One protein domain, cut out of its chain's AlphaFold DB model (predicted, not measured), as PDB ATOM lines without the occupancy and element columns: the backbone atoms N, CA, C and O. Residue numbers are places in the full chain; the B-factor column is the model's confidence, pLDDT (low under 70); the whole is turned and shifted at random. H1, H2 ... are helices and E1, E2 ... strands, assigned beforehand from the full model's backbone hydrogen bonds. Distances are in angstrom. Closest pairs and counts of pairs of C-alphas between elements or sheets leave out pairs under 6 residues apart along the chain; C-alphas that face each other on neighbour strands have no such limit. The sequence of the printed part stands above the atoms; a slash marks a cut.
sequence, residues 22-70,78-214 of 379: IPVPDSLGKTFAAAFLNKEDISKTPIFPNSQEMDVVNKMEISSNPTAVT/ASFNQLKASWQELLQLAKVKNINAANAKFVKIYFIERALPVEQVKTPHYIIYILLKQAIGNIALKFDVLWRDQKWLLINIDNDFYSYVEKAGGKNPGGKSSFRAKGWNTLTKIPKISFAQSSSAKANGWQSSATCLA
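What this domain is: This is residues 22 to 70 and 78 to 214 of the 379 residues of an uncharacterized protein of Pedobacter cryoconitis (UniProt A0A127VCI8). A strongly twisted sheet of four long strands, E2 to E5, curls round the helix H1 on one face, while the short hairpin of E6 and E7 crosses part of its other face. H3 runs past the E5 edge, H2 meets the beginning of H3, and the short pair E1 and E8 joins the two ends of the printed part. The printed part has 186 residues, with three named helices and eight named strands in the order E1 H1 H2 H3 E2 E3 E4 E5 E6 E7 E8; the class is mixed, helices and strands, with under half of the residues, 92, in named elements. The large sheet has the order E2, E3, E4, E5 and is antiparallel; the whole is compact, with a radius of gyration of the C-alphas of 16.4 A and spans of 46 by 44 by 35 A.

How they stand to each other: Start at E1, residues 22 to 24, antiparallel to E8, residues 211 to 214, with N 22 and O 213 2.9 A apart. Next comes H1, residues 28 to 37; E2, residues 104 to 113, has its closest C-alpha to it at Ile 109, 6.0 A from Gly 29. E2 bends by 56 degrees at residue 107. E2, E3, residues 125 to 134, E4, residues 137 to 148, and E5, residues 151 to 157, form a meander, each strand the antiparallel neighbour of the one before. Check N 110 and O 129, 2.8 A, then N 128 and O 143, 2.7 A, then N 153 and O 146, 2.8 A. With H1 on one face, this sheet makes two layers, helix and sheet. H2, residues 51 to 59, touches H3, residues 78 to 96, about perpendicular at 78 degrees, through residues 79 to 80 of H3 alone; the closest C-alphas are Ser 51 and Phe 80, 6.0 A. H3 only grazes the sheet, with C-alphas 86 and 157 closest at 5.8 A; H2 only grazes it too. The hairpin of E6, residues 162 to 165, and E7, residues 178 to 181, has N 163 and O 180 2.8 A apart; it makes a sandwich, two sheets face to face, with the meander, strands at 85 degrees. In H1, H2 and H3 every O i to N i+4 pair is within hydrogen-bond range.

Where its parts are: Find C-alpha 22 at (205.795, 254.895, 178.127), where E1 begins. H3 runs 26.6 A from C-alpha 78 at (218.620, 228.913, 185.675). H1 measures 14.4 A, H2 12.5 A, E2 26.8 A, E3 28.9 A, E4 35.2 A and E5 17.5 A from first to last C-alpha, and the short strands E1 6.4 A, E6 9.5 A, E7 9.9 A and E8 9.7 A. E8 ends at C-alpha 214, (203.393, 260.570, 176.924).

The domain as a whole: The C-alphas of Pro 173 and Gln 197 are the two farthest apart, 48.1 A. Residues 71 to 77 are not printed, and C-alphas 70 and 78 are 9.3 A apart across that cut. The links H1 to H2, E2 to E3, E6 to E7 and E7 to E8 are long. The model's pLDDT is under 70 in residues 61 to 70, 115 to 122, 166 to 176, 188 to 193 and 197 to 210.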
ATOM      1  N   ILE A  22     204.786 255.534 177.292       79.50
ATOM      2  CA  ILE A  22     205.795 254.895 178.127       79.50
ATOM      3  C   ILE A  22     205.093 254.435 179.404       79.50
ATOM      4  O   ILE A  22     204.660 255.278 180.196       79.50
ATOM      5  N   PRO A  23     204.938 253.120 179.614       82.69
ATOM      6  CA  PRO A  23     204.358 252.608 180.840       82.69
ATOM      7  C   PRO A  23     205.379 252.745 181.969       82.69
ATOM      8  O   PRO A  23     206.508 252.274 181.850       82.69
ATOM      9  N   VAL A  24     204.978 253.355 183.084       84.06
ATOM     10  CA  VAL A  24     205.766 253.346 184.325       84.06
ATOM     11  C   VAL A  24     205.119 252.450 185.380       84.06
ATOM     12  O   VAL A  24     203.895 252.351 185.426       84.06
ATOM     13  N   PRO A  25     205.895 251.791 186.258       83.62
ATOM     14  CA  PRO A  25     205.375 250.759 187.160       83.62
ATOM     15  C   PRO A  25     204.733 251.322 188.446       83.62
ATOM     16  O   PRO A  25     204.744 250.692 189.507       83.62
ATOM     17  N   ASP A  26     204.192 252.534 188.383       72.50
ATOM     18  CA  ASP A  26     203.715 253.302 189.536       72.50
ATOM     19  C   ASP A  26     202.498 252.683 190.243       72.50
ATOM     20  O   ASP A  26     202.279 252.942 191.425       72.50
ATOM     21  N   SER A  27     201.715 251.849 189.556       75.31
ATOM     22  CA  SER A  27     200.624 251.089 190.171       75.31
ATOM     23  C   SER A  27     200.923 249.595 190.297       75.31
ATOM     24  O   SER A  27     200.331 248.929 191.148       75.31
ATOM     25  N   LEU A  28     201.945 249.098 189.594       83.75
ATOM     26  CA  LEU A  28     202.426 247.723 189.694       83.75
ATOM     27  C   LEU A  28     202.924 247.369 191.108       83.75
ATOM     28  O   LEU A  28     202.643 246.290 191.634       83.75
ATOM     29  N   GLY A  29     203.618 248.292 191.776       84.69
ATOM     30  CA  GLY A  29     204.127 248.039 193.126       84.69
ATOM     31  C   GLY A  29     203.043 247.898 194.207       84.69
ATOM     32  O   GLY A  29     203.300 247.296 195.246       84.69
ATOM     33  N   LYS A  30     201.810 248.382 193.987       85.56
ATOM     34  CA  LYS A  30     200.695 248.118 194.915       85.56
ATOM     35  C   LYS A  30     200.334 246.641 194.869       85.56
ATOM     36  O   LYS A  30     200.111 246.027 195.910       85.56
ATOM     37  N   THR A  31     200.337 246.072 193.668       86.25
ATOM     38  CA  THR A  31     200.028 244.666 193.431       86.25
ATOM     39  C   THR A  31     201.128 243.757 193.977       86.25
ATOM     40  O   THR A  31     200.825 242.814 194.705       86.25
ATOM     41  N   PHE A  32     202.404 244.095 193.759       89.50
ATOM     42  CA  PHE A  32     203.526 243.404 194.411       89.50
ATOM     43  C   PHE A  32     203.458 243.479 195.941       89.50
ATOM     44  O   PHE A  32     203.654 242.467 196.610       89.50
ATOM     45  N   ALA A  33     203.147 244.650 196.512       91.56
ATOM     46  CA  ALA A  33     202.996 244.800 197.958       91.56
ATOM     47  C   ALA A  33     201.877 243.910 198.507       91.56
ATOM     48  O   ALA A  33     202.069 243.248 199.523       91.56
ATOM     49  N   ALA A  34     200.724 243.872 197.834       88.62
ATOM     50  CA  ALA A  34     199.606 243.018 198.221       88.62
ATOM     51  C   ALA A  34     199.985 241.531 198.151       88.62
ATOM     52  O   ALA A  34     199.804 240.814 199.135       88.62
ATOM     53  N   ALA A  35     200.583 241.088 197.040       89.94
ATOM     54  CA  ALA A  35     201.047 239.713 196.871       89.94
ATOM     55  C   ALA A  35     202.059 239.312 197.959       89.94
ATOM     56  O   ALA A  35     201.949 238.236 198.544       89.94
ATOM     57  N   PHE A  36     202.999 240.203 198.285       93.50
ATOM     58  CA  PHE A  36     203.985 239.992 199.341       93.50
ATOM     59  C   PHE A  36     203.334 239.895 200.731       93.50
ATOM     60  O   PHE A  36     203.541 238.917 201.450       93.50
ATOM     61  N   LEU A  37     202.513 240.880 201.110       92.19
ATOM     62  CA  LEU A  37     201.899 240.954 202.441       92.19
ATOM     63  C   LEU A  37     200.930 239.793 202.708       92.19
ATOM     64  O   LEU A  37     200.817 239.350 203.856       92.19
ATOM     65  N   ASN A  38     200.288 239.281 201.654       89.06
ATOM     66  CA  ASN A  38     199.361 238.150 201.700       89.06
ATOM     67  C   ASN A  38     200.026 236.791 201.422       89.06
ATOM     68  O   ASN A  38     199.345 235.769 201.480       89.06
ATOM     69  N   LYS A  39     201.343 236.750 201.164       89.25
ATOM     70  CA  LYS A  39     202.110 235.520 200.882       89.25
ATOM     71  C   LYS A  39     201.561 234.734 199.685       89.25
ATOM     72  O   LYS A  39     201.440 233.506 199.729       89.25
ATOM     73  N   GLU A  40     201.199 235.449 198.627       89.06
ATOM     74  CA  GLU A  40     200.719 234.842 197.391       89.06
ATOM     75  C   GLU A  40     201.858 234.201 196.585       89.06
ATOM     76  O   GLU A  40     203.028 234.586 196.674       89.06
ATOM     77  N   ASP A  41     201.501 233.205 195.777       86.50
ATOM     78  CA  ASP A  41     202.408 232.574 194.822       86.50
ATOM     79  C   ASP A  41     202.543 233.445 193.567       86.50
ATOM     80  O   ASP A  41     201.700 233.392 192.668       86.50
ATOM     81  N   ILE A  42     203.605 234.253 193.504       86.25
ATOM     82  CA  ILE A  42     203.812 235.164 192.377       86.25
ATOM     83  C   ILE A  42     204.091 234.424 191.065       86.25
ATOM     84  O   ILE A  42     203.793 234.960 190.002       86.25
ATOM     85  N   SER A  43     204.562 233.170 191.117       83.38
ATOM     86  CA  SER A  43     204.836 232.370 189.913       83.38
ATOM     87  C   SER A  43     203.582 232.007 189.116       83.38
ATOM     88  O   SER A  43     203.667 231.594 187.965       83.38
ATOM     89  N   LYS A  44     202.399 232.199 189.711       83.19
ATOM     90  CA  LYS A  44     201.094 231.985 189.072       83.19
ATOM     91  C   LYS A  44     200.492 233.262 188.484       83.19
ATOM     92  O   LYS A  44     199.330 233.253 188.083       83.19
ATOM     93  N   THR A  45     201.233 234.369 188.487       82.12
ATOM     94  CA  THR A  45     200.744 235.668 188.006       82.12
ATOM     95  C   THR A  45     201.248 235.970 186.589       82.12
ATOM     96  O   THR A  45     202.344 235.536 186.240       82.12
ATOM     97  N   PRO A  46     200.510 236.754 185.773       80.81
ATOM     98  CA  PRO A  46     200.906 237.060 184.390       80.81
ATOM     99  C   PRO A  46     202.211 237.854 184.232       80.81
ATOM    100  O   PRO A  46     202.734 237.929 183.125       80.81
ATOM    101  N   ILE A  47     202.697 238.481 185.308       85.69
ATOM    102  CA  ILE A  47     203.972 239.207 185.316       85.69
ATOM    103  C   ILE A  47     205.173 238.269 185.476       85.69
ATOM    104  O   ILE A  47     206.301 238.655 185.179       85.69
ATOM    105  N   PHE A  48     204.958 237.049 185.972       87.44
ATOM    106  CA  PHE A  48     206.038 236.090 186.120       87.44
ATOM    107  C   PHE A  48     206.382 235.512 184.741       87.44
ATOM    108  O   PHE A  48     205.501 234.930 184.100       87.44
ATOM    109  N   PRO A  49     207.622 235.690 184.257       86.00
ATOM    110  CA  PRO A  49     208.002 235.241 182.928       86.00
ATOM    111  C   PRO A  49     208.021 233.715 182.870       86.00
ATOM    112  O   PRO A  49     208.386 233.055 183.843       86.00
ATOM    113  N   ASN A  50     207.664 233.143 181.722       84.75
ATOM    114  CA  ASN A  50     207.958 231.732 181.453       84.75
ATOM    115  C   ASN A  50     209.454 231.534 181.110       84.75
ATOM    116  O   ASN A  50     210.212 232.498 180.989       84.75
ATOM    117  N   SER A  51     209.898 230.280 180.964       79.31
ATOM    118  CA  SER A  51     211.302 229.954 180.666       79.31
ATOM    119  C   SER A  51     211.803 230.597 179.368       79.31
ATOM    120  O   SER A  51     212.881 231.185 179.359       79.31
ATOM    121  N   GLN A  52     210.989 230.579 178.308       82.88
ATOM    122  CA  GLN A  52     211.326 231.189 177.017       82.88
ATOM    123  C   GLN A  52     211.473 232.711 177.122       82.88
ATOM    124  O   GLN A  52     212.386 233.296 176.546       82.88
ATOM    125  N   GLU A  53     210.596 233.373 177.875       85.19
ATOM    126  CA  GLU A  53     210.675 234.813 178.130       85.19
ATOM    127  C   GLU A  53     211.950 235.168 178.893       85.19
ATOM    128  O   GLU A  53     212.631 236.128 178.521       85.19
ATOM    129  N   MET A  54     212.326 234.359 179.890       82.00
ATOM    130  CA  MET A  54     213.593 234.539 180.596       82.00
ATOM    131  C   MET A  54     214.817 234.279 179.724       82.00
ATOM    132  O   MET A  54     215.814 234.981 179.883       82.00
ATOM    133  N   ASP A  55     214.762 233.351 178.769       79.69
ATOM    134  CA  ASP A  55     215.860 233.161 177.815       79.69
ATOM    135  C   ASP A  55     216.109 234.431 177.006       79.69
ATOM    136  O   ASP A  55     217.260 234.795 176.757       79.69
ATOM    137  N   VAL A  56     215.048 235.142 176.609       80.06
ATOM    138  CA  VAL A  56     215.234 236.394 175.874       80.06
ATOM    139  C   VAL A  56     215.751 237.509 176.778       80.06
ATOM    140  O   VAL A  56     216.627 238.254 176.350       80.06
ATOM    141  N   VAL A  57     215.281 237.608 178.026       78.19
ATOM    142  CA  VAL A  57     215.827 238.570 179.007       78.19
ATOM    143  C   VAL A  57     217.323 238.334 179.235       78.19
ATOM    144  O   VAL A  57     218.100 239.289 179.272       78.19
ATOM    145  N   ASN A  58     217.744 237.073 179.327       77.25
ATOM    146  CA  ASN A  58     219.148 236.701 179.490       77.25
ATOM    147  C   ASN A  58     219.988 237.078 178.264       77.25
ATOM    148  O   ASN A  58     221.081 237.615 178.417       77.25
ATOM    149  N   LYS A  59     219.461 236.866 177.052       74.69
ATOM    150  CA  LYS A  59     220.116 237.277 175.795       74.69
ATOM    151  C   LYS A  59     220.257 238.791 175.642       74.69
ATOM    152  O   LYS A  59     221.108 239.235 174.885       74.69
ATOM    153  N   MET A  60     219.434 239.575 176.336       71.00
ATOM    154  CA  MET A  60     219.554 241.034 176.372       71.00
ATOM    155  C   MET A  60     220.623 241.519 177.373       71.00
ATOM    156  O   MET A  60     220.784 242.726 177.535       71.00
ATOM    157  N   GLU A  61     221.313 240.609 178.078       66.31
ATOM    158  CA  GLU A  61     222.319 240.912 179.116       66.31
ATOM    159  C   GLU A  61     221.778 241.781 180.270       66.31
ATOM    160  O   GLU A  61     222.507 242.487 180.964       66.31
ATOM    161  N   ILE A  62     220.463 241.727 180.506       62.00
ATOM    162  CA  ILE A  62     219.777 242.578 181.491       62.00
ATOM    163  C   ILE A  62     219.889 242.007 182.919       62.00
ATOM    164  O   ILE A  62     219.819 242.749 183.906       62.00
ATOM    165  N   SER A  63     220.070 240.690 183.044       54.69
ATOM    166  CA  SER A  63     220.122 239.990 184.331       54.69
ATOM    167  C   SER A  63     221.440 240.257 185.066       54.69
ATOM    168  O   SER A  63     222.519 239.940 184.578       54.69
ATOM    169  N   SER A  64     221.356 240.844 186.264       45.09
ATOM    170  CA  SER A  64     222.518 241.341 187.018       45.09
ATOM    171  C   SER A  64     223.045 240.414 188.125       45.09
ATOM    172  O   SER A  64     223.787 240.889 188.977       45.09
ATOM    173  N   ASN A  65     222.695 239.122 188.153       44.22
ATOM    174  CA  ASN A  65     223.193 238.199 189.185       44.22
ATOM    175  C   ASN A  65     223.858 236.944 188.593       44.22
ATOM    176  O   ASN A  65     223.170 235.968 188.296       44.22
ATOM    177  N   PRO A  66     225.200 236.912 188.488       40.25
ATOM    178  CA  PRO A  66     225.946 235.693 188.234       40.25
ATOM    179  C   PRO A  66     226.400 235.091 189.574       40.25
ATOM    180  O   PRO A  66     227.475 235.424 190.070       40.25
ATOM    181  N   THR A  67     225.613 234.213 190.210       36.84
ATOM    182  CA  THR A  67     226.197 233.258 191.181       36.84
ATOM    183  C   THR A  67     225.358 231.997 191.419       36.84
ATOM    184  O   THR A  67     224.203 232.067 191.825       36.84
ATOM    185  N   ALA A  68     226.031 230.864 191.172       34.38
ATOM    186  CA  ALA A  68     225.839 229.470 191.594       34.38
ATOM    187  C   ALA A  68     224.409 228.896 191.705       34.38
ATOM    188  O   ALA A  68     223.753 229.008 192.736       34.38
ATOM    189  N   VAL A  69     224.012 228.120 190.690       37.44
ATOM    190  CA  VAL A  69     222.902 227.158 190.771       37.44
ATOM    191  C   VAL A  69     223.456 225.734 190.857       37.44
ATOM    192  O   VAL A  69     224.261 225.321 190.024       37.44
ATOM    193  N   THR A  70     222.984 224.967 191.839       39.44
ATOM    194  CA  THR A  70     223.047 223.500 191.864       39.44
ATOM    195  C   THR A  70     221.788 222.913 191.205       39.44
ATOM    196  O   THR A  70     220.707 222.961 191.779       39.44
ATOM    197  N   ALA A  78     218.041 228.634 184.357       75.31
ATOM    198  CA  ALA A  78     218.620 228.913 185.675       75.31
ATOM    199  C   ALA A  78     218.100 230.221 186.302       75.31
ATOM    200  O   ALA A  78     217.830 230.271 187.502       75.31
ATOM    201  N   SER A  79     217.900 231.264 185.492       77.38
ATOM    202  CA  SER A  79     217.388 232.564 185.939       77.38
ATOM    203  C   SER A  79     215.910 232.503 186.331       77.38
ATOM    204  O   SER A  79     215.514 233.135 187.306       77.38
ATOM    205  N   PHE A  80     215.097 231.701 185.636       81.62
ATOM    206  CA  PHE A  80     213.706 231.432 186.017       81.62
ATOM    207  C   PHE A  80     213.626 230.738 187.386       81.62
ATOM    208  O   PHE A  80     212.881 231.169 188.273       81.62
ATOM    209  N   ASN A  81     214.436 229.695 187.591       81.25
ATOM    210  CA  ASN A  81     214.491 228.972 188.863       81.25
ATOM    211  C   ASN A  81     214.994 229.871 190.004       81.25
ATOM    212  O   ASN A  81     214.418 229.864 191.096       81.25
ATOM    213  N   GLN A  82     216.008 230.697 189.737       83.12
ATOM    214  CA  GLN A  82     216.514 231.689 190.684       83.12
ATOM    215  C   GLN A  82     215.439 232.712 191.061       83.12
ATOM    216  O   GLN A  82     215.228 232.957 192.246       83.12
ATOM    217  N   LEU A  83     214.702 233.254 190.088       85.75
ATOM    218  CA  LEU A  83     213.631 234.217 190.342       85.75
ATOM    219  C   LEU A  83     212.566 233.640 191.284       85.75
ATOM    220  O   LEU A  83     212.142 234.284 192.247       85.75
ATOM    221  N   LYS A  84     212.162 232.389 191.044       85.88
ATOM    222  CA  LYS A  84     211.215 231.670 191.903       85.88
ATOM    223  C   LYS A  84     211.764 231.476 193.320       85.88
ATOM    224  O   LYS A  84     211.023 231.664 194.288       85.88
ATOM    225  N   ALA A  85     213.041 231.117 193.445       85.50
ATOM    226  CA  ALA A  85     213.709 230.944 194.731       85.50
ATOM    227  C   ALA A  85     213.798 232.267 195.513       85.50
ATOM    228  O   ALA A  85     213.430 232.299 196.687       85.50
ATOM    229  N   SER A  86     214.167 233.374 194.863       89.06
ATOM    230  CA  SER A  86     214.285 234.693 195.501       89.06
ATOM    231  C   SER A  86     212.959 235.198 196.077       89.06
ATOM    232  O   SER A  86     212.944 235.788 197.158       89.06
ATOM    233  N   TRP A  87     211.820 234.911 195.429       90.81
ATOM    234  CA  TRP A  87     210.504 235.196 196.018       90.81
ATOM    235  C   TRP A  87     210.275 234.429 197.323       90.81
ATOM    236  O   TRP A  87     209.813 234.991 198.319       90.81
ATOM    237  N   GLN A  88     210.604 233.135 197.333       89.50
ATOM    238  CA  GLN A  88     210.446 232.293 198.517       89.50
ATOM    239  C   GLN A  88     211.377 232.742 199.645       89.50
ATOM    240  O   GLN A  88     210.937 232.871 200.785       89.50
ATOM    241  N   GLU A  89     212.635 233.052 199.341       89.38
ATOM    242  CA  GLU A  89     213.591 233.607 200.306       89.38
ATOM    243  C   GLU A  89     213.074 234.893 200.940       89.38
ATOM    244  O   GLU A  89     213.064 235.019 202.166       89.38
ATOM    245  N   LEU A  90     212.558 235.810 200.121       92.44
ATOM    246  CA  LEU A  90     212.013 237.076 200.591       92.44
ATOM    247  C   LEU A  90     210.805 236.870 201.522       92.44
ATOM    248  O   LEU A  90     210.726 237.491 202.586       92.44
ATOM    249  N   LEU A  91     209.882 235.962 201.180       92.81
ATOM    250  CA  LEU A  91     208.739 235.612 202.036       92.81
ATOM    251  C   LEU A  91     209.165 234.910 203.334       92.81
ATOM    252  O   LEU A  91     208.570 235.141 204.394       92.81
ATOM    253  N   GLN A  92     210.198 234.069 203.286       90.25
ATOM    254  CA  GLN A  92     210.745 233.436 204.483       90.25
ATOM    255  C   GLN A  92     211.406 234.472 205.393       90.25
ATOM    256  O   GLN A  92     211.176 234.463 206.605       90.25
ATOM    257  N   LEU A  93     212.185 235.392 204.826       91.19
ATOM    258  CA  LEU A  93     212.800 236.480 205.572       91.19
ATOM    259  C   LEU A  93     211.732 237.381 206.203       91.19
ATOM    260  O   LEU A  93     211.843 237.730 207.379       91.19
ATOM    261  N   ALA A  94     210.648 237.670 205.477       92.44
ATOM    262  CA  ALA A  94     209.487 238.377 206.006       92.44
ATOM    263  C   ALA A  94     208.889 237.659 207.223       92.44
ATOM    264  O   ALA A  94     208.632 238.288 208.247       92.44
ATOM    265  N   LYS A  95     208.728 236.332 207.161       91.25
ATOM    266  CA  LYS A  95     208.255 235.528 208.298       91.25
ATOM    267  C   LYS A  95     209.192 235.647 209.505       91.25
ATOM    268  O   LYS A  95     208.710 235.895 210.606       91.25
ATOM    269  N   VAL A  96     210.505 235.514 209.303       90.50
ATOM    270  CA  VAL A  96     211.522 235.626 210.370       90.50
ATOM    271  C   VAL A  96     211.519 237.015 211.010       90.50
ATOM    272  O   VAL A  96     211.627 237.140 212.226       90.50
ATOM    273  N   LYS A  97     211.361 238.069 210.205       91.38
ATOM    274  CA  LYS A  97     211.309 239.464 210.668       91.38
ATOM    275  C   LYS A  97     209.912 239.912 211.101       91.38
ATOM    276  O   LYS A  97     209.728 241.089 211.401       91.38
ATOM    277  N   ASN A  98     208.944 238.992 211.145       91.56
ATOM    278  CA  ASN A  98     207.541 239.263 211.439       91.56
ATOM    279  C   ASN A  98     206.991 240.434 210.604       91.56
ATOM    280  O   ASN A  98     206.515 241.420 211.148       91.56
ATOM    281  N   ILE A  99     207.088 240.353 209.281       92.44
ATOM    282  CA  ILE A  99     206.572 241.343 208.329       92.44
ATOM    283  C   ILE A  99     205.378 240.709 207.616       92.44
ATOM    284  O   ILE A  99     205.522 239.679 206.958       92.44
ATOM    285  N   ASN A 100     204.186 241.278 207.785       91.88
ATOM    286  CA  ASN A 100     202.945 240.748 207.212       91.88
ATOM    287  C   ASN A 100     201.852 241.828 207.121       91.88
ATOM    288  O   ASN A 100     202.020 242.939 207.621       91.88
ATOM    289  N   ALA A 101     200.713 241.487 206.512       91.81
ATOM    290  CA  ALA A 101     199.584 242.402 206.325       91.81
ATOM    291  C   ALA A 101     199.024 243.025 207.621       91.81
ATOM    292  O   ALA A 101     198.425 244.096 207.565       91.81
ATOM    293  N   ALA A 102     199.215 242.399 208.791       92.38
ATOM    294  CA  ALA A 102     198.717 242.939 210.057       92.38
ATOM    295  C   ALA A 102     199.602 244.064 210.624       92.38
ATOM    296  O   ALA A 102     199.131 244.858 211.434       92.38
ATOM    297  N   ASN A 103     200.878 244.146 210.227       93.31
ATOM    298  CA  ASN A 103     201.834 245.095 210.813       93.31
ATOM    299  C   ASN A 103     202.655 245.910 209.806       93.31
ATOM    300  O   ASN A 103     203.447 246.764 210.214       93.31
ATOM    301  N   ALA A 104     202.463 245.667 208.515       95.31
ATOM    302  CA  ALA A 104     203.068 246.416 207.435       95.31
ATOM    303  C   ALA A 104     201.992 246.825 206.429       95.31
ATOM    304  O   ALA A 104     201.125 246.031 206.067       95.31
ATOM    305  N   LYS A 105     202.063 248.068 205.950       94.81
ATOM    306  CA  LYS A 105     201.163 248.580 204.912       94.81
ATOM    307  C   LYS A 105     201.927 249.266 203.797       94.81
ATOM    308  O   LYS A 105     202.945 249.909 204.044       94.81
ATOM    309  N   PHE A 106     201.400 249.160 202.585       93.69
ATOM    310  CA  PHE A 106     201.902 249.889 201.429       93.69
ATOM    311  C   PHE A 106     201.889 251.407 201.667       93.69
ATOM    312  O   PHE A 106     200.937 251.942 202.240       93.69
ATOM    313  N   VAL A 107     202.938 252.094 201.211       91.81
ATOM    314  CA  VAL A 107     203.049 253.560 201.260       91.81
ATOM    315  C   VAL A 107     203.167 254.138 199.858       91.81
ATOM    316  O   VAL A 107     202.305 254.903 199.431       91.81
ATOM    317  N   LYS A 108     204.260 253.816 199.162       89.88
ATOM    318  CA  LYS A 108     204.634 254.454 197.899       89.88
ATOM    319  C   LYS A 108     205.579 253.563 197.108       89.88
ATOM    320  O   LYS A 108     206.229 252.681 197.668       89.88
ATOM    321  N   ILE A 109     205.653 253.831 195.813       90.69
ATOM    322  CA  ILE A 109     206.573 253.177 194.893       90.69
ATOM    323  C   ILE A 109     207.582 254.192 194.413       90.69
ATOM    324  O   ILE A 109     207.232 255.319 194.052       90.69
ATOM    325  N   TYR A 110     208.822 253.746 194.384       91.50
ATOM    326  CA  TYR A 110     209.927 254.479 193.827       91.50
ATOM    327  C   TYR A 110     210.516 253.676 192.670       91.50
ATOM    328  O   TYR A 110     210.653 252.466 192.793       91.50
ATOM    329  N   PHE A 111     210.830 254.305 191.545       91.25
ATOM    330  CA  PHE A 111     211.397 253.642 190.381       91.25
ATOM    331  C   PHE A 111     212.486 254.478 189.703       91.25
ATOM    332  O   PHE A 111     212.464 255.710 189.757       91.25
ATOM    333  N   ILE A 112     213.421 253.789 189.052       88.81
ATOM    334  CA  ILE A 112     214.437 254.366 188.162       88.81
ATOM    335  C   ILE A 112     214.487 253.524 186.895       88.81
ATOM    336  O   ILE A 112     214.579 252.299 186.980       88.81
ATOM    337  N   GLU A 113     214.463 254.179 185.737       88.19
ATOM    338  CA  GLU A 113     214.776 253.546 184.459       88.19
ATOM    339  C   GLU A 113     216.255 253.129 184.412       88.19
ATOM    340  O   GLU A 113     217.150 253.951 184.620       88.19
ATOM    341  N   ARG A 114     216.530 251.847 184.155       80.31
ATOM    342  CA  ARG A 114     217.898 251.352 183.974       80.31
ATOM    343  C   ARG A 114     218.386 251.703 182.571       80.31
ATOM    344  O   ARG A 114     217.741 251.351 181.587       80.31
ATOM    345  N   ALA A 115     219.557 252.327 182.486       64.31
ATOM    346  CA  ALA A 115     220.290 252.412 181.229       64.31
ATOM    347  C   ALA A 115     220.768 251.003 180.842       64.31
ATOM    348  O   ALA A 115     221.363 250.307 181.668       64.31
ATOM    349  N   LEU A 116     220.471 250.573 179.616       60.00
ATOM    350  CA  LEU A 116     221.006 249.334 179.061       60.00
ATOM    351  C   LEU A 116     222.201 249.661 178.159       60.00
ATOM    352  O   LEU A 116     222.128 250.638 177.417       60.00
ATOM    353  N   PRO A 117     223.274 248.857 178.200       45.25
ATOM    354  CA  PRO A 117     224.472 249.085 177.394       45.25
ATOM    355  C   PRO A 117     224.298 248.751 175.901       45.25
ATOM    356  O   PRO A 117     225.217 248.991 175.129       45.25
ATOM    357  N   VAL A 118     223.156 248.195 175.471       46.06
ATOM    358  CA  VAL A 118     222.984 247.665 174.107       46.06
ATOM    359  C   VAL A 118     222.086 248.573 173.263       46.06
ATOM    360  O   VAL A 118     220.940 248.840 173.620       46.06
ATOM    361  N   GLU A 119     222.588 248.989 172.097       45.06
ATOM    362  CA  GLU A 119     221.939 249.885 171.121       45.06
ATOM    363  C   GLU A 119     220.645 249.340 170.477       45.06
ATOM    364  O   GLU A 119     220.005 250.024 169.674       45.06
ATOM    365  N   GLN A 120     220.211 248.120 170.800       44.12
ATOM    366  CA  GLN A 120     219.056 247.498 170.158       44.12
ATOM    367  C   GLN A 120     217.807 247.586 171.036       44.12
ATOM    368  O   GLN A 120     217.615 246.816 171.969       44.12
ATOM    369  N   VAL A 121     216.934 248.524 170.654       49.31
ATOM    370  CA  VAL A 121     215.580 248.764 171.180       49.31
ATOM    371  C   VAL A 121     215.565 249.091 172.675       49.31
ATOM    372  O   VAL A 121     215.569 248.209 173.531       49.31
ATOM    373  N   LYS A 122     215.444 250.392 172.986       61.25
ATOM    374  CA  LYS A 122     215.188 250.910 174.338       61.25
ATOM    375  C   LYS A 122     213.871 250.332 174.869       61.25
ATOM    376  O   LYS A 122     212.797 250.893 174.669       61.25
ATOM    377  N   THR A 123     213.957 249.162 175.488       72.25
ATOM    378  CA  THR A 123     212.826 248.467 176.096       72.25
ATOM    379  C   THR A 123     212.693 248.995 177.523       72.25
ATOM    380  O   THR A 123     213.685 248.942 178.253       72.25
ATOM    381  N   PRO A 124     211.530 249.532 177.943       81.00
ATOM    382  CA  PRO A 124     211.405 250.150 179.258       81.00
ATOM    383  C   PRO A 124     211.725 249.148 180.372       81.00
ATOM    384  O   PRO A 124     211.026 248.150 180.548       81.00
ATOM    385  N   HIS A 125     212.791 249.421 181.118       86.69
ATOM    386  CA  HIS A 125     213.290 248.579 182.198       86.69
ATOM    387  C   HIS A 125     213.456 249.432 183.449       86.69
ATOM    388  O   HIS A 125     214.161 250.440 183.431       86.69
ATOM    389  N   TYR A 126     212.824 249.018 184.545       88.81
ATOM    390  CA  TYR A 126     212.815 249.765 185.794       88.81
ATOM    391  C   TYR A 126     213.288 248.923 186.974       88.81
ATOM    392  O   TYR A 126     212.831 247.797 187.163       88.81
ATOM    393  N   ILE A 127     214.121 249.525 187.823       91.38
ATOM    394  CA  ILE A 127     214.281 249.093 189.214       91.38
ATOM    395  C   ILE A 127     213.153 249.739 190.010       91.38
ATOM    396  O   ILE A 127     212.978 250.956 189.946       91.38
ATOM    397  N   ILE A 128     212.422 248.948 190.785       92.94
ATOM    398  CA  ILE A 128     211.313 249.376 191.632       92.94
ATOM    399  C   ILE A 128     211.660 249.115 193.092       92.94
ATOM    400  O   ILE A 128     212.009 247.999 193.464       92.94
ATOM    401  N   TYR A 129     211.454 250.121 193.936       94.31
ATOM    402  CA  TYR A 129     211.411 250.001 195.383       94.31
ATOM    403  C   TYR A 129     209.991 250.222 195.898       94.31
ATOM    404  O   TYR A 129     209.373 251.265 195.673       94.31
ATOM    405  N   ILE A 130     209.478 249.248 196.638       95.06
ATOM    406  CA  ILE A 130     208.143 249.292 197.235       95.06
ATOM    407  C   ILE A 130     208.290 249.624 198.708       95.06
ATOM    408  O   ILE A 130     208.738 248.784 199.483       95.06
ATOM    409  N   LEU A 131     207.901 250.835 199.100       94.75
ATOM    410  CA  LEU A 131     207.978 251.286 200.482       94.75
ATOM    411  C   LEU A 131     206.783 250.764 201.288       94.75
ATOM    412  O   LEU A 131     205.624 251.039 200.962       94.75
ATOM    413  N   LEU A 132     207.079 250.069 202.382       95.62
ATOM    414  CA  LEU A 132     206.122 249.605 203.377       95.62
ATOM    415  C   LEU A 132     206.372 250.318 204.713       95.62
ATOM    416  O   LEU A 132     207.515 250.472 205.150       95.62
ATOM    417  N   LYS A 133     205.296 250.723 205.389       94.56
ATOM    418  CA  LYS A 133     205.337 251.308 206.734       94.56
ATOM    419  C   LYS A 133     205.009 250.253 207.778       94.56
ATOM    420  O   LYS A 133     203.959 249.621 207.685       94.56
ATOM    421  N   GLN A 134     205.864 250.143 208.788       92.31
ATOM    422  CA  GLN A 134     205.652 249.372 210.011       92.31
ATOM    423  C   GLN A 134     205.566 250.305 211.225       92.31
ATOM    424  O   GLN A 134     205.845 251.502 211.130       92.31
ATOM    425  N   ALA A 135     205.221 249.753 212.392       86.62
ATOM    426  CA  ALA A 135     205.239 250.498 213.654       86.62
ATOM    427  C   ALA A 135     206.640 251.046 213.998       86.62
ATOM    428  O   ALA A 135     206.767 252.167 214.474       86.62
ATOM    429  N   ILE A 136     207.688 250.271 213.703       84.62
ATOM    430  CA  ILE A 136     209.087 250.585 214.039       84.62
ATOM    431  C   ILE A 136     209.830 251.383 212.955       84.62
ATOM    432  O   ILE A 136     211.030 251.617 213.075       84.62
ATOM    433  N   GLY A 137     209.148 251.778 211.876       88.06
ATOM    434  CA  GLY A 137     209.735 252.533 210.769       88.06
ATOM    435  C   GLY A 137     209.371 251.982 209.394       88.06
ATOM    436  O   GLY A 137     208.504 251.121 209.254       88.06
ATOM    437  N   ASN A 138     210.040 252.501 208.367       90.88
ATOM    438  CA  ASN A 138     209.811 252.094 206.985       90.88
ATOM    439  C   ASN A 138     210.831 251.039 206.530       90.88
ATOM    440  O   ASN A 138     212.007 251.070 206.908       90.88
ATOM    441  N   ILE A 139     210.373 250.133 205.674       94.31
ATOM    442  CA  ILE A 139     211.182 249.148 204.950       94.31
ATOM    443  C   ILE A 139     210.817 249.203 203.471       94.31
ATOM    444  O   ILE A 139     209.731 249.662 203.126       94.31
ATOM    445  N   ALA A 140     211.690 248.719 202.597       95.44
ATOM    446  CA  ALA A 140     211.377 248.584 201.185       95.44
ATOM    447  C   ALA A 140     211.783 247.225 200.617       95.44
ATOM    448  O   ALA A 140     212.712 246.589 201.115       95.44
ATOM    449  N   LEU A 141     211.062 246.808 199.583       96.00
ATOM    450  CA  LEU A 141     211.352 245.644 198.745       96.00
ATOM    451  C   LEU A 141     211.877 246.131 197.399       96.00
ATOM    452  O   LEU A 141     211.398 247.169 196.939       96.00
ATOM    453  N   LYS A 142     212.788 245.397 196.760       95.12
ATOM    454  CA  LYS A 142     213.359 245.773 195.464       95.12
ATOM    455  C   LYS A 142     213.074 244.712 194.400       95.12
ATOM    456  O   LYS A 142     213.296 243.525 194.624       95.12
ATOM    457  N   PHE A 143     212.610 245.168 193.242       93.56
ATOM    458  CA  PHE A 143     212.289 244.349 192.075       93.56
ATOM    459  C   PHE A 143     212.855 245.004 190.821       93.56
ATOM    460  O   PHE A 143     212.825 246.229 190.731       93.56
ATOM    461  N   ASP A 144     213.271 244.211 189.839       92.19
ATOM    462  CA  ASP A 144     213.547 244.724 188.495       92.19
ATOM    463  C   ASP A 144     212.463 244.199 187.545       92.19
ATOM    464  O   ASP A 144     212.109 243.013 187.584       92.19
ATOM    465  N   VAL A 145     211.901 245.085 186.716       90.38
ATOM    466  CA  VAL A 145     210.825 244.750 185.771       90.38
ATOM    467  C   VAL A 145     211.080 245.305 184.377       90.38
ATOM    468  O   VAL A 145     211.604 246.405 184.216       90.38
ATOM    469  N   LEU A 146     210.623 244.574 183.370       87.62
ATOM    470  CA  LEU A 146     210.734 244.919 181.956       87.62
ATOM    471  C   LEU A 146     209.337 245.053 181.345       87.62
ATOM    472  O   LEU A 146     208.494 244.187 181.568       87.62
ATOM    473  N   TRP A 147     209.076 246.099 180.564       84.94
ATOM    474  CA  TRP A 147     207.866 246.184 179.747       84.94
ATOM    475  C   TRP A 147     208.135 245.666 178.342       84.94
ATOM    476  O   TRP A 147     208.900 246.267 177.588       84.94
ATOM    477  N   ARG A 148     207.471 244.579 177.960       80.12
ATOM    478  CA  ARG A 148     207.640 243.956 176.650       80.12
ATOM    479  C   ARG A 148     206.349 243.289 176.201       80.12
ATOM    480  O   ARG A 148     205.619 242.756 177.024       80.12
ATOM    481  N   ASP A 149     206.079 243.311 174.895       77.62
ATOM    482  CA  ASP A 149     204.923 242.628 174.295       77.62
ATOM    483  C   ASP A 149     203.604 242.993 175.007       77.62
ATOM    484  O   ASP A 149     202.744 242.155 175.261       77.62
ATOM    485  N   GLN A 150     203.477 244.283 175.356       78.19
ATOM    486  CA  GLN A 150     202.343 244.879 176.075       78.19
ATOM    487  C   GLN A 150     202.075 244.300 177.476       78.19
ATOM    488  O   GLN A 150     200.948 244.361 177.972       78.19
ATOM    489  N   LYS A 151     203.101 243.761 178.137       81.50
ATOM    490  CA  LYS A 151     203.019 243.290 179.519       81.50
ATOM    491  C   LYS A 151     204.274 243.620 180.316       81.50
ATOM    492  O   LYS A 151     205.371 243.759 179.777       81.50
ATOM    493  N   TRP A 152     204.105 243.706 181.631       86.12
ATOM    494  CA  TRP A 152     205.225 243.700 182.560       86.12
ATOM    495  C   TRP A 152     205.764 242.281 182.714       86.12
ATOM    496  O   TRP A 152     204.988 241.331 182.805       86.12
ATOM    497  N   LEU A 153     207.083 242.162 182.801       88.25
ATOM    498  CA  LEU A 153     207.813 240.954 183.158       88.25
ATOM    499  C   LEU A 153     208.644 241.249 184.406       88.25
ATOM    500  O   LEU A 153     209.416 242.208 184.425       88.25
ATOM    501  N   LEU A 154     208.493 240.439 185.448       90.69
ATOM    502  CA  LEU A 154     209.359 240.460 186.621       90.69
ATOM    503  C   LEU A 154     210.640 239.708 186.280       90.69
ATOM    504  O   LEU A 154     210.585 238.513 186.022       90.69
ATOM    505  N   ILE A 155     211.780 240.388 186.292       89.25
ATOM    506  CA  ILE A 155     213.045 239.788 185.845       89.25
ATOM    507  C   ILE A 155     214.041 239.571 186.983       89.25
ATOM    508  O   ILE A 155     214.957 238.768 186.848       89.25
ATOM    509  N   ASN A 156     213.862 240.261 188.112       90.31
ATOM    510  CA  ASN A 156     214.696 240.085 189.296       90.31
ATOM    511  C   ASN A 156     213.917 240.411 190.575       90.31
ATOM    512  O   ASN A 156     213.121 241.354 190.610       90.31
ATOM    513  N   ILE A 157     214.196 239.662 191.640       92.19
ATOM    514  CA  ILE A 157     213.707 239.922 192.996       92.19
ATOM    515  C   ILE A 157     214.931 240.008 193.892       92.19
ATOM    516  O   ILE A 157     215.678 239.041 194.026       92.19
ATOM    517  N   ASP A 158     215.118 241.151 194.538       90.81
ATOM    518  CA  ASP A 158     216.118 241.254 195.585       90.81
ATOM    519  C   ASP A 158     215.586 240.561 196.846       90.81
ATOM    520  O   ASP A 158     214.477 240.843 197.309       90.81
ATOM    521  N   ASN A 159     216.353 239.618 197.383       87.31
ATOM    522  CA  ASN A 159     215.930 238.766 198.494       87.31
ATOM    523  C   ASN A 159     216.205 239.389 199.880       87.31
ATOM    524  O   ASN A 159     216.120 238.695 200.896       87.31
ATOM    525  N   ASP A 160     216.505 240.690 199.939       91.75
ATOM    526  CA  ASP A 160     216.713 241.453 201.170       91.75
ATOM    527  C   ASP A 160     215.721 242.623 201.312       91.75
ATOM    528  O   ASP A 160     215.052 243.058 200.372       91.75
ATOM    529  N   PHE A 161     215.634 243.161 202.527       93.88
ATOM    530  CA  PHE A 161     214.904 244.391 202.808       93.88
ATOM    531  C   PHE A 161     215.823 245.599 202.724       93.88
ATOM    532  O   PHE A 161     216.995 245.557 203.087       93.88
ATOM    533  N   TYR A 162     215.242 246.730 202.351       94.25
ATOM    534  CA  TYR A 162     215.940 247.997 202.238       94.25
ATOM    535  C   TYR A 162     215.453 248.969 203.307       94.25
ATOM    536  O   TYR A 162     214.273 249.026 203.655       94.25
ATOM    537  N   SER A 163     216.373 249.755 203.851       90.50
ATOM    538  CA  SER A 163     216.037 250.984 204.562       90.50
ATOM    539  C   SER A 163     215.857 252.108 203.549       90.50
ATOM    540  O   SER A 163     216.643 252.234 202.609       90.50
ATOM    541  N   TYR A 164     214.821 252.917 203.745       86.25
ATOM    542  CA  TYR A 164     214.620 254.141 202.984       86.25
ATOM    543  C   TYR A 164     215.050 255.319 203.843       86.25
ATOM    544  O   TYR A 164     214.510 255.533 204.929       86.25
ATOM    545  N   VAL A 165     216.024 256.074 203.348       76.69
ATOM    546  CA  VAL A 165     216.377 257.364 203.930       76.69
ATOM    547  C   VAL A 165     215.871 258.423 202.971       76.69
ATOM    548  O   VAL A 165     216.488 258.679 201.933       76.69
ATOM    549  N   GLU A 166     214.742 259.021 203.338       68.31
ATOM    550  CA  GLU A 166     214.268 260.238 202.701       68.31
ATOM    551  C   GLU A 166     215.265 261.340 203.033       68.31
ATOM    552  O   GLU A 166     215.388 261.785 204.177       68.31
ATOM    553  N   LYS A 167     216.041 261.738 202.033       62.88
ATOM    554  CA  LYS A 167     216.847 262.942 202.133       62.88
ATOM    555  C   LYS A 167     216.101 264.021 201.382       62.88
ATOM    556  O   LYS A 167     216.306 264.204 200.192       62.88
ATOM    557  N   ALA A 168     215.288 264.781 202.107       48.25
ATOM    558  CA  ALA A 168     215.282 266.203 201.817       48.25
ATOM    559  C   ALA A 168     216.709 266.676 202.135       48.25
ATOM    560  O   ALA A 168     217.186 266.463 203.252       48.25
ATOM    561  N   GLY A 169     217.437 267.095 201.101       45.47
ATOM    562  CA  GLY A 169     218.691 267.848 201.149       45.47
ATOM    563  C   GLY A 169     219.880 267.403 202.013       45.47
ATOM    564  O   GLY A 169     220.803 268.192 202.087       45.47
ATOM    565  N   GLY A 170     219.910 266.229 202.665       38.38
ATOM    566  CA  GLY A 170     221.078 265.584 203.324       38.38
ATOM    567  C   GLY A 170     222.090 266.395 204.194       38.38
ATOM    568  O   GLY A 170     222.141 267.614 204.254       38.38
ATOM    569  N   LYS A 171     222.984 265.714 204.929       35.09
ATOM    570  CA  LYS A 171     224.161 266.378 205.556       35.09
ATOM    571  C   LYS A 171     225.202 266.857 204.524       35.09
ATOM    572  O   LYS A 171     226.069 267.651 204.860       35.09
ATOM    573  N   ASN A 172     225.065 266.395 203.282       37.12
ATOM    574  CA  ASN A 172     225.831 266.822 202.120       37.12
ATOM    575  C   ASN A 172     224.839 267.486 201.147       37.12
ATOM    576  O   ASN A 172     223.827 266.840 200.839       37.12
ATOM    577  N   PRO A 173     225.083 268.722 200.679       34.66
ATOM    578  CA  PRO A 173     224.267 269.331 199.629       34.66
ATOM    579  C   PRO A 173     224.244 268.411 198.389       34.66
ATOM    580  O   PRO A 173     225.283 267.881 198.006       34.66
ATOM    581  N   GLY A 174     223.058 268.155 197.817       42.88
ATOM    582  CA  GLY A 174     222.872 267.267 196.649       42.88
ATOM    583  C   GLY A 174     222.655 265.771 196.949       42.88
ATOM    584  O   GLY A 174     222.754 264.929 196.060       42.88
ATOM    585  N   GLY A 175     222.385 265.388 198.203       46.56
ATOM    586  CA  GLY A 175     222.190 263.980 198.563       46.56
ATOM    587  C   GLY A 175     220.888 263.370 198.025       46.56
ATOM    588  O   GLY A 175     219.821 263.667 198.550       46.56
ATOM    589  N   LYS A 176     220.999 262.433 197.076       58.72
ATOM    590  CA  LYS A 176     219.894 261.597 196.571       58.72
ATOM    591  C   LYS A 176     219.188 260.833 197.702       58.72
ATOM    592  O   LYS A 176     219.838 260.333 198.633       58.72
ATOM    593  N   SER A 177     217.860 260.714 197.612       71.06
ATOM    594  CA  SER A 177     217.120 259.723 198.402       71.06
ATOM    595  C   SER A 177     217.715 258.348 198.126       71.06
ATOM    596  O   SER A 177     217.983 258.009 196.977       71.06
ATOM    597  N   SER A 178     217.971 257.566 199.171       79.44
ATOM    598  CA  SER A 178     218.727 256.322 199.012       79.44
ATOM    599  C   SER A 178     218.013 255.145 199.642       79.44
ATOM    600  O   SER A 178     217.557 255.232 200.786       79.44
ATOM    601  N   PHE A 179     218.027 254.032 198.919       86.62
ATOM    602  CA  PHE A 179     217.735 252.715 199.456       86.62
ATOM    603  C   PHE A 179     219.042 252.030 199.818       86.62
ATOM    604  O   PHE A 179     219.971 251.983 199.016       86.62
ATOM    605  N   ARG A 180     219.127 251.519 201.045       89.44
ATOM    606  CA  ARG A 180     220.290 250.756 201.509       89.44
ATOM    607  C   ARG A 180     219.833 249.393 201.980       89.44
ATOM    608  O   ARG A 180     218.967 249.336 202.859       89.44
ATOM    609  N   ALA A 181     220.407 248.344 201.398       91.12
ATOM    610  CA  ALA A 181     220.178 246.971 201.823       91.12
ATOM    611  C   ALA A 181     220.448 246.852 203.327       91.12
ATOM    612  O   ALA A 181     221.372 247.476 203.857       91.12
ATOM    613  N   LYS A 182     219.595 246.109 204.027       90.12
ATOM    614  CA  LYS A 182     219.713 245.920 205.472       90.12
ATOM    615  C   LYS A 182     220.675 244.791 205.838       90.12
ATOM    616  O   LYS A 182     221.014 244.674 207.015       90.12
ATOM    617  N   GLY A 183     221.092 243.975 204.872       88.50
ATOM    618  CA  GLY A 183     221.905 242.782 205.089       88.50
ATOM    619  C   GLY A 183     221.186 241.765 205.970       88.50
ATOM    620  O   GLY A 183     221.815 241.113 206.798       88.50
ATOM    621  N   TRP A 184     219.852 241.694 205.893       89.25
ATOM    622  CA  TRP A 184     219.064 240.827 206.770       89.25
ATOM    623  C   TRP A 184     218.976 239.398 206.266       89.25
ATOM    624  O   TRP A 184     218.715 238.501 207.072       89.25
ATOM    625  N   ASN A 185     219.161 239.185 204.966       83.38
ATOM    626  CA  ASN A 185     219.146 237.847 204.417       83.38
ATOM    627  C   ASN A 185     220.432 237.089 204.771       83.38
ATOM    628  O   ASN A 185     221.488 237.302 204.183       83.38
ATOM    629  N   THR A 186     220.322 236.179 205.736       78.94
ATOM    630  CA  THR A 186     221.374 235.226 206.121       78.94
ATOM    631  C   THR A 186     220.912 233.779 205.918       78.94
ATOM    632  O   THR A 186     221.393 232.869 206.596       78.94
ATOM    633  N   LEU A 187     219.893 233.560 205.079       71.56
ATOM    634  CA  LEU A 187     219.296 232.243 204.882       71.56
ATOM    635  C   LEU A 187     220.258 231.348 204.095       71.56
ATOM    636  O   LEU A 187     220.639 231.657 202.975       71.56
ATOM    637  N   THR A 188     220.636 230.214 204.685       64.94
ATOM    638  CA  THR A 188     221.495 229.200 204.047       64.94
ATOM    639  C   THR A 188     220.702 228.053 203.418       64.94
ATOM    640  O   THR A 188     221.241 227.293 202.618       64.94
ATOM    641  N   LYS A 189     219.419 227.909 203.782       61.53
ATOM    642  CA  LYS A 189     218.461 226.958 203.204       61.53
ATOM    643  C   LYS A 189     217.066 227.576 203.188       61.53
ATOM    644  O   LYS A 189     216.657 228.186 204.176       61.53
ATOM    645  N   ILE A 190     216.328 227.360 202.101       62.09
ATOM    646  CA  ILE A 190     214.945 227.821 201.937       62.09
ATOM    647  C   ILE A 190     214.001 226.707 202.421       62.09
ATOM    648  O   ILE A 190     213.936 225.648 201.794       62.09
ATOM    649  N   PRO A 191     213.262 226.881 203.532       59.50
ATOM    650  CA  PRO A 191     212.210 225.942 203.908       59.50
ATOM    651  C   PRO A 191     211.071 225.999 202.883       59.50
ATOM    652  O   PRO A 191     210.779 227.065 202.342       59.50
ATOM    653  N   LYS A 192     210.357 224.886 202.660       62.25
ATOM    654  CA  LYS A 192     209.135 224.912 201.839       62.25
ATOM    655  C   LYS A 192     208.111 225.872 202.458       62.25
ATOM    656  O   LYS A 192     207.700 225.687 203.603       62.25
ATOM    657  N   ILE A 193     207.681 226.873 201.691       68.00
ATOM    658  CA  ILE A 193     206.618 227.807 202.081       68.00
ATOM    659  C   ILE A 193     205.287 227.304 201.529       68.00
ATOM    660  O   ILE A 193     205.188 226.922 200.365       68.00
ATOM    661  N   SER A 194     204.249 227.321 202.364       72.31
ATOM    662  CA  SER A 194     202.866 227.169 201.907       72.31
ATOM    663  C   SER A 194     202.339 228.529 201.469       72.31
ATOM    664  O   SER A 194     202.273 229.458 202.276       72.31
ATOM    665  N   PHE A 195     201.997 228.648 200.190       77.38
ATOM    666  CA  PHE A 195     201.417 229.870 199.645       77.38
ATOM    667  C   PHE A 195     199.947 230.002 200.033       77.38
ATOM    668  O   PHE A 195     199.222 229.007 200.112       77.38
ATOM    669  N   ALA A 196     199.499 231.241 200.227       72.00
ATOM    670  CA  ALA A 196     198.074 231.531 200.262       72.00
ATOM    671  C   ALA A 196     197.457 231.311 198.870       72.00
ATOM    672  O   ALA A 196     198.133 231.432 197.842       72.00
ATOM    673  N   GLN A 197     196.160 230.997 198.825       61.94
ATOM    674  CA  GLN A 197     195.419 230.949 197.568       61.94
ATOM    675  C   GLN A 197     195.455 232.342 196.926       61.94
ATOM    676  O   GLN A 197     195.037 233.319 197.544       61.94
ATOM    677  N   SER A 198     195.989 232.446 195.707       57.00
ATOM    678  CA  SER A 198     196.137 233.747 195.053       57.00
ATOM    679  C   SER A 198     194.766 234.300 194.671       57.00
ATOM    680  O   SER A 198     194.061 233.728 193.838       57.00
ATOM    681  N   SER A 199     194.412 235.442 195.258       57.91
ATOM    682  CA  SER A 199     193.288 236.264 194.801       57.91
ATOM    683  C   SER A 199     193.605 236.964 193.468       57.91
ATOM    684  O   SER A 199     192.708 237.361 192.725       57.91
ATOM    685  N   SER A 200     194.898 237.050 193.138       54.34
ATOM    686  CA  SER A 200     195.462 237.875 192.070       54.34
ATOM    687  C   SER A 200     195.727 237.141 190.754       54.34
ATOM    688  O   SER A 200     196.010 237.801 189.755       54.34
ATOM    689  N   ALA A 201     195.621 235.807 190.713       52.62
ATOM    690  CA  ALA A 201     195.906 234.991 189.520       52.62
ATOM    691  C   ALA A 201     195.008 235.316 188.304       52.62
ATOM    692  O   ALA A 201     195.295 234.894 187.188       52.62
ATOM    693  N   LYS A 202     193.924 236.079 188.510       51.53
ATOM    694  CA  LYS A 202     192.993 236.553 187.469       51.53
ATOM    695  C   LYS A 202     192.920 238.084 187.358       51.53
ATOM    696  O   LYS A 202     192.037 238.605 186.685       51.53
ATOM    697  N   ALA A 203     193.783 238.824 188.057       52.22
ATOM    698  CA  ALA A 203     193.681 240.276 188.115       52.22
ATOM    699  C   ALA A 203     194.290 240.932 186.863       52.22
ATOM    700  O   ALA A 203     195.507 240.916 186.676       52.22
ATOM    701  N   ASN A 204     193.453 241.612 186.069       53.28
ATOM    702  CA  ASN A 204     193.887 242.479 184.956       53.28
ATOM    703  C   ASN A 204     194.899 243.557 185.404       53.28
ATOM    704  O   ASN A 204     195.686 244.057 184.603       53.28
ATOM    705  N   GLY A 205     194.928 243.872 186.706       52.50
ATOM    706  CA  GLY A 205     195.852 244.816 187.332       52.50
ATOM    707  C   GLY A 205     197.332 244.416 187.309       52.50
ATOM    708  O   GLY A 205     198.146 245.191 187.784       52.50
ATOM    709  N   TRP A 206     197.727 243.256 186.780       65.12
ATOM    710  CA  TRP A 206     199.144 242.967 186.490       65.12
ATOM    711  C   TRP A 206     199.551 243.366 185.065       65.12
ATOM    712  O   TRP A 206     200.714 243.670 184.825       65.12
ATOM    713  N   GLN A 207     198.592 243.404 184.135       55.62
ATOM    714  CA  GLN A 207     198.823 243.712 182.720       55.62
ATOM    715  C   GLN A 207     198.597 245.199 182.399       55.62
ATOM    716  O   GLN A 207     199.285 245.744 181.544       55.62
ATOM    717  N   SER A 208     197.678 245.875 183.102       52.22
ATOM    718  CA  SER A 208     197.278 247.264 182.813       52.22
ATOM    719  C   SER A 208     197.706 248.303 183.862       52.22
ATOM    720  O   SER A 208     197.271 249.449 183.793       52.22
ATOM    721  N   SER A 209     198.499 247.929 184.871       56.34
ATOM    722  CA  SER A 209     198.851 248.775 186.030       56.34
ATOM    723  C   SER A 209     200.028 249.723 185.794       56.34
ATOM    724  O   SER A 209     200.868 249.942 186.674       56.34
ATOM    725  N   ALA A 210     200.080 250.342 184.623       60.34
ATOM    726  CA  ALA A 210     201.034 251.408 184.372       60.34
ATOM    727  C   ALA A 210     200.321 252.747 184.223       60.34
ATOM    728  O   ALA A 210     199.365 252.856 183.452       60.34
ATOM    729  N   THR A 211     200.823 253.782 184.894       72.56
ATOM    730  CA  THR A 211     200.584 255.143 184.422       72.56
ATOM    731  C   THR A 211     201.235 255.278 183.058       72.56
ATOM    732  O   THR A 211     202.405 254.955 182.848       72.56
ATOM    733  N   CYS A 212     200.419 255.712 182.111       79.06
ATOM    734  CA  CYS A 212     200.820 255.929 180.744       79.06
ATOM    735  C   CYS A 212     201.393 257.337 180.612       79.06
ATOM    736  O   CYS A 212     200.637 258.309 180.595       79.06
ATOM    737  N   LEU A 213     202.717 257.453 180.537       85.56
ATOM    738  CA  LEU A 213     203.365 258.728 180.250       85.56
ATOM    739  C   LEU A 213     203.366 258.966 178.742       85.56
ATOM    740  O   LEU A 213     203.543 258.031 177.958       85.56
ATOM    741  N   ALA A 214     203.195 260.220 178.325       86.00
ATOM    742  CA  ALA A 214     203.393 260.570 176.924       86.00
ATOM    743  C   ALA A 214     204.857 260.325 176.539       86.00
ATOM    744  O   ALA A 214     205.761 260.629 177.323       86.00
TER     745      ALA A 214